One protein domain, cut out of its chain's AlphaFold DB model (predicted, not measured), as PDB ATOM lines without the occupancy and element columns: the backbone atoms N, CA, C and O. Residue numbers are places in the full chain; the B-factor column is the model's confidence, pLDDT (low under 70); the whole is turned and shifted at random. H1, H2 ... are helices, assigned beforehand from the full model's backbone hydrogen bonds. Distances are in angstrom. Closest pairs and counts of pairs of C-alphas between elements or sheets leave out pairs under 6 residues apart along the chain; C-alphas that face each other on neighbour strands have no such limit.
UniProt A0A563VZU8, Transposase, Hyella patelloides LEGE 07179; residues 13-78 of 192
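AT A GLANCE: This is residues 13 to 78 of the 192 residues of the protein "Transposase" of Hyella patelloides LEGE 07179 (UniProt A0A563VZU8). Four helices form a small rounded domain with H2 in the middle: the long helix H1 crosses it on one side, the short helix H3 packs across its later part on the opposite side, and the short helix H4 comes near it from a third side. A loop of residues 27 to 36 runs from the end of H1 past H4 to the beginning of H2. The printed part has 66 residues with four named helices in the order H1, H2, H3, H4 and no named strand; the class is all helix. The whole is compact, with a radius of gyration of the C-alphas of 11.2 A, and its C-alphas span 28 by 25 by 22 A along their three main axes.

IN THESE COORDINATES: H1 and H2, 14 residues each, are the longest helices. H1, residues 13 to 26, begins with C-alpha 13 at (167.896, 228.934, 172.938) and measures 20.2 A from first to last C-alpha. H2, residues 37 to 50, measures 20.3 A and begins with C-alpha 37 at (152.391, 223.372, 178.839). H3, residues 54 to 60, measures 10.0 A. H4, residues 67 to 74, measures 10.5 A and ends with C-alpha 74 at (143.572, 229.959, 176.388).

HOW THE PARTS SIT: H2 touches H1 at a steep tilt of 56 degrees, opposite ways; their closest C-alphas, those of Val 20 and Phe 41, are 6.0 A apart. H2 touches H3 with residues 43 to 47 alone, the two lines about perpendicular at 83 degrees; the closest C-alphas, those of Ala 47 and Thr 57, are 5.7 A apart. H2 and H4 are close but not clearly touching, with the C-alphas of Leu 40 and Val 70 closest at 6.2 A. Their tilt of 67 degrees is only just steep, and they run opposite ways. H3 touches H4 at a steep tilt of 47 degrees, opposite ways, with the closest C-alphas, those of Glu 55 and Gly 67, 4.6 A apart. The helix packing is mostly crossed: of the three touching pairs, 0 are at a shallow tilt. H1 is apart from H3 and from H4. In H1, H2, H3 and H4 every O i to N i+4 pair is within hydrogen-bond range.

THE WHOLE: The two C-alphas farthest apart are those of Glu 14 and Asp 78, at 31.8 A. The printed part runs from residue 13 to residue 78 and has no cut. The link from H2 to H3, with 3 residues between them, is tight; those from H1 to H2, with 10, and from H3 to H4, with 6, are short. No link is long. The mean pLDDT of the printed part is 88.2, and residues 32 to 35, in the link from H1 to H2, are under 70 in this predicted model.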
ATOM      1  N   GLU A  13     168.450 230.168 172.376       89.50
ATOM      2  CA  GLU A  13     167.896 228.934 172.938       89.50
ATOM      3  C   GLU A  13     167.876 228.963 174.474       89.50
ATOM      4  O   GLU A  13     166.858 228.656 175.098       89.50
ATOM      5  N   GLU A  14     168.967 229.410 175.104       92.19
ATOM      6  CA  GLU A  14     169.024 229.585 176.558       92.19
ATOM      7  C   GLU A  14     168.027 230.640 177.041       92.19
ATOM      8  O   GLU A  14     167.390 230.469 178.086       92.19
ATOM      9  N   THR A  15     167.871 231.723 176.279       92.44
ATOM     10  CA  THR A  15     166.909 232.789 176.568       92.44
ATOM     11  C   THR A  15     165.487 232.247 176.510       92.44
ATOM     12  O   THR A  15     164.733 232.421 177.470       92.44
ATOM     13  N   LEU A  16     165.131 231.541 175.432       93.19
ATOM     14  CA  LEU A  16     163.820 230.917 175.269       93.19
ATOM     15  C   LEU A  16     163.531 229.956 176.421       93.19
ATOM     16  O   LEU A  16     162.497 230.082 177.076       93.19
ATOM     17  N   LYS A  17     164.473 229.057 176.728       93.12
ATOM     18  CA  LYS A  17     164.330 228.103 177.828       93.12
ATOM     19  C   LYS A  17     164.079 228.816 179.158       93.12
ATOM     20  O   LYS A  17     163.126 228.494 179.860       93.12
ATOM     21  N   LYS A  18     164.878 229.838 179.490       93.75
ATOM     22  CA  LYS A  18     164.717 230.614 180.733       93.75
ATOM     23  C   LYS A  18     163.363 231.312 180.827       93.75
ATOM     24  O   LYS A  18     162.810 231.388 181.929       93.75
ATOM     25  N   VAL A  19     162.855 231.833 179.709       94.25
ATOM     26  CA  VAL A  19     161.537 232.476 179.635       94.25
ATOM     27  C   VAL A  19     160.432 231.441 179.826       94.25
ATOM     28  O   VAL A  19     159.581 231.634 180.689       94.25
ATOM     29  N   VAL A  20     160.465 230.324 179.099       94.50
ATOM     30  CA  VAL A  20     159.451 229.262 179.194       94.50
ATOM     31  C   VAL A  20     159.419 228.644 180.589       94.50
ATOM     32  O   VAL A  20     158.338 228.496 181.153       94.50
ATOM     33  N   ASP A  21     160.579 228.363 181.186       94.44
ATOM     34  CA  ASP A  21     160.669 227.873 182.565       94.44
ATOM     35  C   ASP A  21     160.033 228.877 183.540       94.44
ATOM     36  O   ASP A  21     159.234 228.497 184.388       94.44
ATOM     37  N   CYS A  22     160.315 230.177 183.373       95.44
ATOM     38  CA  CYS A  22     159.701 231.230 184.187       95.44
ATOM     39  C   CYS A  22     158.170 231.242 184.067       95.44
ATOM     40  O   CYS A  22     157.474 231.379 185.069       95.44
ATOM     41  N   LEU A  23     157.636 231.097 182.854       94.81
ATOM     42  CA  LEU A  23     156.191 231.105 182.628       94.81
ATOM     43  C   LEU A  23     155.527 229.860 183.226       94.81
ATOM     44  O   LEU A  23     154.519 229.993 183.909       94.81
ATOM     45  N   LYS A  24     156.122 228.674 183.058       93.31
ATOM     46  CA  LYS A  24     155.620 227.422 183.651       93.31
ATOM     47  C   LYS A  24     155.612 227.443 185.176       93.31
ATOM     48  O   LYS A  24     154.696 226.912 185.787       93.31
ATOM     49  N   GLU A  25     156.635 228.038 185.784       94.19
ATOM     50  CA  GLU A  25     156.761 228.145 187.243       94.19
ATOM     51  C   GLU A  25     155.695 229.058 187.871       94.19
ATOM     52  O   GLU A  25     155.439 228.946 189.067       94.19
ATOM     53  N   ASN A  26     155.111 229.986 187.103       94.81
ATOM     54  CA  ASN A  26     154.284 231.063 187.656       94.81
ATOM     55  C   ASN A  26     152.861 231.135 187.090       94.81
ATOM     56  O   ASN A  26     152.005 231.699 187.759       94.81
ATOM     57  N   ILE A  27     152.605 230.607 185.889       92.00
ATOM     58  CA  ILE A  27     151.307 230.701 185.210       92.00
ATOM     59  C   ILE A  27     150.751 229.296 185.013       92.00
ATOM     60  O   ILE A  27     151.381 228.466 184.355       92.00
ATOM     61  N   SER A  28     149.555 229.034 185.540       87.06
ATOM     62  CA  SER A  28     148.935 227.709 185.498       87.06
ATOM     63  C   SER A  28     147.875 227.636 184.405       87.06
ATOM     64  O   SER A  28     146.788 228.193 184.520       87.06
ATOM     65  N   ILE A  29     148.156 226.887 183.336       83.88
ATOM     66  CA  ILE A  29     147.194 226.661 182.251       83.88
ATOM     67  C   ILE A  29     146.804 225.190 182.252       83.88
ATOM     68  O   ILE A  29     147.650 224.315 182.082       83.88
ATOM     69  N   LYS A  30     145.508 224.911 182.415       79.06
ATOM     70  CA  LYS A  30     144.975 223.543 182.378       79.06
ATOM     71  C   LYS A  30     145.154 222.946 180.975       79.06
ATOM     72  O   LYS A  30     144.421 223.296 180.039       79.06
ATOM     73  N   THR A  31     146.107 222.030 180.828       73.88
ATOM     74  CA  THR A  31     146.306 221.225 179.613       73.88
ATOM     75  C   THR A  31     145.662 219.841 179.769       73.88
ATOM     76  O   THR A  31     145.349 219.417 180.880       73.88
ATOM     77  N   GLN A  32     145.363 219.167 178.654       65.06
ATOM     78  CA  GLN A  32     144.941 217.757 178.659       65.06
ATOM     79  C   GLN A  32     146.164 216.856 178.417       65.06
ATOM     80  O   GLN A  32     147.173 217.329 177.893       65.06
ATOM     81  N   SER A  33     146.072 215.592 178.849       56.38
ATOM     82  CA  SER A  33     147.172 214.653 179.154       56.38
ATOM     83  C   SER A  33     148.261 214.483 178.095       56.38
ATOM     84  O   SER A  33     149.399 214.195 178.452       56.38
ATOM     85  N   ASP A  34     147.950 214.701 176.820       58.34
ATOM     86  CA  ASP A  34     148.873 214.389 175.723       58.34
ATOM     87  C   ASP A  34     149.741 215.595 175.326       58.34
ATOM     88  O   ASP A  34     150.465 215.561 174.335       58.34
ATOM     89  N   CYS A  35     149.635 216.705 176.061       62.41
ATOM     90  CA  CYS A  35     150.093 218.012 175.609       62.41
ATOM     91  C   CYS A  35     150.783 218.803 176.735       62.41
ATOM     92  O   CYS A  35     150.170 219.160 177.749       62.41
ATOM     93  N   GLN A  36     152.071 219.113 176.539       79.62
ATOM     94  CA  GLN A  36     152.899 219.803 177.528       79.62
ATOM     95  C   GLN A  36     152.651 221.314 177.508       79.62
ATOM     96  O   GLN A  36     152.618 221.955 176.459       79.62
ATOM     97  N   GLN A  37     152.556 221.922 178.690       84.38
ATOM     98  CA  GLN A  37     152.391 223.372 178.839       84.38
ATOM     99  C   GLN A  37     153.545 224.179 178.203       84.38
ATOM    100  O   GLN A  37     153.357 225.323 177.789       84.38
ATOM    101  N   SER A  38     154.736 223.580 178.088       87.50
ATOM    102  CA  SER A  38     155.882 224.175 177.390       87.50
ATOM    103  C   SER A  38     155.596 224.472 175.924       87.50
ATOM    104  O   SER A  38     156.071 225.486 175.426       87.50
ATOM    105  N   ASP A  39     154.814 223.638 175.240       88.88
ATOM    106  CA  ASP A  39     154.551 223.798 173.806       88.88
ATOM    107  C   ASP A  39     153.680 225.028 173.558       88.88
ATOM    108  O   ASP A  39     153.962 225.833 172.668       88.88
ATOM    109  N   LEU A  40     152.677 225.231 174.418       91.19
ATOM    110  CA  LEU A  40     151.867 226.443 174.423       91.19
ATOM    111  C   LEU A  40     152.744 227.680 174.645       91.19
ATOM    112  O   LEU A  40     152.660 228.630 173.867       91.19
ATOM    113  N   PHE A  41     153.613 227.684 175.660       93.12
ATOM    114  CA  PHE A  41     154.465 228.849 175.917       93.12
ATOM    115  C   PHE A  41     155.509 229.082 174.823       93.12
ATOM    116  O   PHE A  41     155.761 230.234 174.488       93.12
ATOM    117  N   ASN A  42     156.061 228.032 174.212       93.25
ATOM    118  CA  ASN A  42     156.954 228.156 173.058       93.25
ATOM    119  C   ASN A  42     156.266 228.883 171.895       93.25
ATOM    120  O   ASN A  42     156.848 229.796 171.310       93.25
ATOM    121  N   ILE A  43     155.010 228.529 171.599       94.00
ATOM    122  CA  ILE A  43     154.221 229.201 170.559       94.00
ATOM    123  C   ILE A  43     153.965 230.663 170.935       94.00
ATOM    124  O   ILE A  43     154.189 231.551 170.117       94.00
ATOM    125  N   LEU A  44     153.537 230.940 172.172       94.19
ATOM    126  CA  LEU A  44     153.234 232.310 172.602       94.19
ATOM    127  C   LEU A  44     154.472 233.214 172.619       94.19
ATOM    128  O   LEU A  44     154.412 234.344 172.140       94.19
ATOM    129  N   VAL A  45     155.603 232.721 173.126       94.75
ATOM    130  CA  VAL A  45     156.874 233.461 173.147       94.75
ATOM    131  C   VAL A  45     157.409 233.656 171.728       94.75
ATOM    132  O   VAL A  45     157.878 234.744 171.392       94.75
ATOM    133  N   GLY A  46     157.301 232.640 170.869       93.94
ATOM    134  CA  GLY A  46     157.658 232.736 169.454       93.94
ATOM    135  C   GLY A  46     156.834 233.791 168.711       93.94
ATOM    136  O   GLY A  46     157.403 234.636 168.024       93.94
ATOM    137  N   ALA A  47     155.514 233.794 168.907       94.62
ATOM    138  CA  ALA A  47     154.616 234.776 168.308       94.62
ATOM    139  C   ALA A  47     154.924 236.197 168.810       94.62
ATOM    140  O   ALA A  47     155.101 237.117 168.013       94.62
ATOM    141  N   ALA A  48     155.082 236.371 170.127       93.88
ATOM    142  CA  ALA A  48     155.367 237.670 170.731       93.88
ATOM    143  C   ALA A  48     156.732 238.239 170.309       93.88
ATOM    144  O   ALA A  48     156.837 239.422 169.993       93.88
ATOM    145  N   SER A  49     157.781 237.411 170.277       93.12
ATOM    146  CA  SER A  49     159.139 237.853 169.925       93.12
ATOM    147  C   SER A  49     159.288 238.244 168.454       93.12
ATOM    148  O   SER A  49     160.073 239.136 168.140       93.12
ATOM    149  N   ARG A  50     158.522 237.612 167.557       92.75
ATOM    150  CA  ARG A  50     158.573 237.858 166.107       92.75
ATOM    151  C   ARG A  50     157.483 238.796 165.594       92.75
ATOM    152  O   ARG A  50     157.455 239.064 164.399       92.75
ATOM    153  N   SER A  51     156.613 239.307 166.472       92.31
ATOM    154  CA  SER A  51     155.403 240.053 166.080       92.31
ATOM    155  C   SER A  51     154.544 239.271 165.077       92.31
ATOM    156  O   SER A  51     154.086 239.805 164.071       92.31
ATOM    157  N   ASP A  52     154.368 237.981 165.351       94.25
ATOM    158  CA  ASP A  52     153.728 237.014 164.466       94.25
ATOM    159  C   ASP A  52     152.403 236.497 165.059       94.25
ATOM    160  O   ASP A  52     152.077 236.719 166.227       94.25
ATOM    161  N   THR A  53     151.614 235.802 164.246       94.12
ATOM    162  CA  THR A  53     150.360 235.173 164.668       94.12
ATOM    163  C   THR A  53     150.601 233.832 165.359       94.12
ATOM    164  O   THR A  53     151.588 233.137 165.104       94.12
ATOM    165  N   ILE A  54     149.647 233.426 166.207       93.88
ATOM    166  CA  ILE A  54     149.647 232.097 166.836       93.88
ATOM    167  C   ILE A  54     149.604 231.000 165.761       93.88
ATOM    168  O   ILE A  54     150.307 230.004 165.896       93.88
ATOM    169  N   GLU A  55     148.817 231.181 164.694       93.50
ATOM    170  CA  GLU A  55     148.711 230.231 163.578       93.50
ATOM    171  C   GLU A  55     150.052 230.017 162.895       93.50
ATOM    172  O   GLU A  55     150.518 228.884 162.806       93.50
ATOM    173  N   ASN A  56     150.671 231.101 162.428       93.56
ATOM    174  CA  ASN A  56     151.900 231.009 161.655       93.56
ATOM    175  C   ASN A  56     153.051 230.467 162.512       93.56
ATOM    176  O   ASN A  56     153.783 229.572 162.088       93.56
ATOM    177  N   THR A  57     153.154 230.917 163.766       93.38
ATOM    178  CA  THR A  57     154.159 230.390 164.689       93.38
ATOM    179  C   THR A  57     153.943 228.905 164.992       93.38
ATOM    180  O   THR A  57     154.912 228.148 164.936       93.38
ATOM    181  N   ALA A  58     152.710 228.458 165.243       92.38
ATOM    182  CA  ALA A  58     152.400 227.038 165.415       92.38
ATOM    183  C   ALA A  58     152.803 226.209 164.181       92.38
ATOM    184  O   ALA A  58     153.472 225.187 164.309       92.38
ATOM    185  N   SER A  59     152.475 226.679 162.974       91.25
ATOM    186  CA  SER A  59     152.846 226.002 161.724       91.25
ATOM    187  C   SER A  59     154.359 225.936 161.489       91.25
ATOM    188  O   SER A  59     154.834 224.998 160.855       91.25
ATOM    189  N   SER A  60     155.124 226.903 162.003       89.44
ATOM    190  CA  SER A  60     156.587 226.938 161.863       89.44
ATOM    191  C   SER A  60     157.334 225.986 162.811       89.44
ATOM    192  O   SER A  60     158.485 225.632 162.553       89.44
ATOM    193  N   LEU A  61     156.704 225.563 163.913       86.69
ATOM    194  CA  LEU A  61     157.324 224.739 164.949       86.69
ATOM    195  C   LEU A  61     157.020 223.251 164.717       86.69
ATOM    196  O   LEU A  61     155.866 222.822 164.755       86.69
ATOM    197  N   LYS A  62     158.072 222.442 164.528       80.69
ATOM    198  CA  LYS A  62     157.951 220.979 164.406       80.69
ATOM    199  C   LYS A  62     157.385 220.380 165.697       80.69
ATOM    200  O   LYS A  62     157.826 220.750 166.781       80.69
ATOM    201  N   ASN A  63     156.467 219.420 165.568       73.81
ATOM    202  CA  ASN A  63     155.859 218.689 166.691       73.81
ATOM    203  C   ASN A  63     155.204 219.599 167.751       73.81
ATOM    204  O   ASN A  63     155.277 219.312 168.941       73.81
ATOM    205  N   SER A  64     154.583 220.705 167.326       79.44
ATOM    206  CA  SER A  64     153.922 221.662 168.220       79.44
ATOM    207  C   SER A  64     152.392 221.604 168.126       79.44
ATOM    208  O   SER A  64     151.820 220.927 167.267       79.44
ATOM    209  N   TRP A  65     151.704 222.302 169.034       84.88
ATOM    210  CA  TRP A  65     150.245 222.406 169.006       84.88
ATOM    211  C   TRP A  65     149.770 223.205 167.797       84.88
ATOM    212  O   TRP A  65     150.382 224.197 167.420       84.88
ATOM    213  N   SER A  66     148.594 222.865 167.265       88.38
ATOM    214  CA  SER A  66     147.922 223.746 166.310       88.38
ATOM    215  C   SER A  66     147.477 225.051 166.983       88.38
ATOM    216  O   SER A  66     147.119 225.067 168.166       88.38
ATOM    217  N   GLY A  67     147.388 226.141 166.214       89.88
ATOM    218  CA  GLY A  67     146.848 227.407 166.724       89.88
ATOM    219  C   GLY A  67     145.427 227.272 167.295       89.88
ATOM    220  O   GLY A  67     145.088 227.921 168.286       89.88
ATOM    221  N   ARG A  68     144.618 226.346 166.757       90.31
ATOM    222  CA  ARG A  68     143.295 226.000 167.303       90.31
ATOM    223  C   ARG A  68     143.392 225.449 168.727       90.31
ATOM    224  O   ARG A  68     142.640 225.899 169.588       90.31
ATOM    225  N   ASN A  69     144.315 224.522 168.982       88.69
ATOM    226  CA  ASN A  69     144.513 223.945 170.314       88.69
ATOM    227  C   ASN A  69     144.983 225.015 171.305       88.69
ATOM    228  O   ASN A  69     144.449 225.101 172.409       88.69
ATOM    229  N   VAL A  70     145.908 225.887 170.892       90.88
ATOM    230  CA  VAL A  70     146.360 227.017 171.722       90.88
ATOM    231  C   VAL A  70     145.174 227.896 172.128       90.88
ATOM    232  O   VAL A  70     144.951 228.111 173.318       90.88
ATOM    233  N   ARG A  71     144.355 228.342 171.166       90.75
ATOM    234  CA  ARG A  71     143.163 229.168 171.442       90.75
ATOM    235  C   ARG A  71     142.157 228.454 172.339       90.75
ATOM    236  O   ARG A  71     141.606 229.075 173.241       90.75
ATOM    237  N   TYR A  72     141.934 227.160 172.115       89.56
ATOM    238  CA  TYR A  72     141.048 226.348 172.943       89.56
ATOM    239  C   TYR A  72     141.498 226.336 174.409       89.56
ATOM    240  O   TYR A  72     140.685 226.594 175.291       89.56
ATOM    241  N   HIS A  73     142.784 226.117 174.687       88.38
ATOM    242  CA  HIS A  73     143.289 226.134 176.063       88.38
ATOM    243  C   HIS A  73     143.299 227.536 176.677       88.38
ATOM    244  O   HIS A  73     142.905 227.681 177.830       88.38
ATOM    245  N   LEU A  74     143.659 228.573 175.913       89.38
ATOM    246  CA  LEU A  74     143.572 229.959 176.388       89.38
ATOM    247  C   LEU A  74     142.131 230.378 176.708       89.38
ATOM    248  O   LEU A  74     141.907 231.108 177.666       89.38
ATOM    249  N   SER A  75     141.142 229.870 175.966       87.50
ATOM    250  CA  SER A  75     139.719 230.149 176.219       87.50
ATOM    251  C   SER A  75     139.199 229.583 177.544       87.50
ATOM    252  O   SER A  75     138.134 229.989 178.004       87.50
ATOM    253  N   LYS A  76     139.944 228.658 178.162       86.31
ATOM    254  CA  LYS A  76     139.619 228.087 179.476       86.31
ATOM    255  C   LYS A  76     140.059 228.980 180.633       86.31
ATOM    256  O   LYS A  76     139.730 228.668 181.772       86.31
ATOM    257  N   ILE A  77     140.813 230.044 180.360       87.06
ATOM    258  CA  ILE A  77     141.137 231.056 181.361       87.06
ATOM    259  C   ILE A  77     139.868 231.877 181.592       87.06
ATOM    260  O   ILE A  77     139.427 232.617 180.714       87.06
ATOM    261  N   ASP A  78     139.266 231.722 182.765       85.31
ATOM    262  CA  ASP A  78     137.983 232.332 183.114       85.31
ATOM    263  C   ASP A  78     138.060 233.316 184.288       85.31
ATOM    264  O   ASP A  78     137.077 234.021 184.540       85.31
TER     265      ASP A  78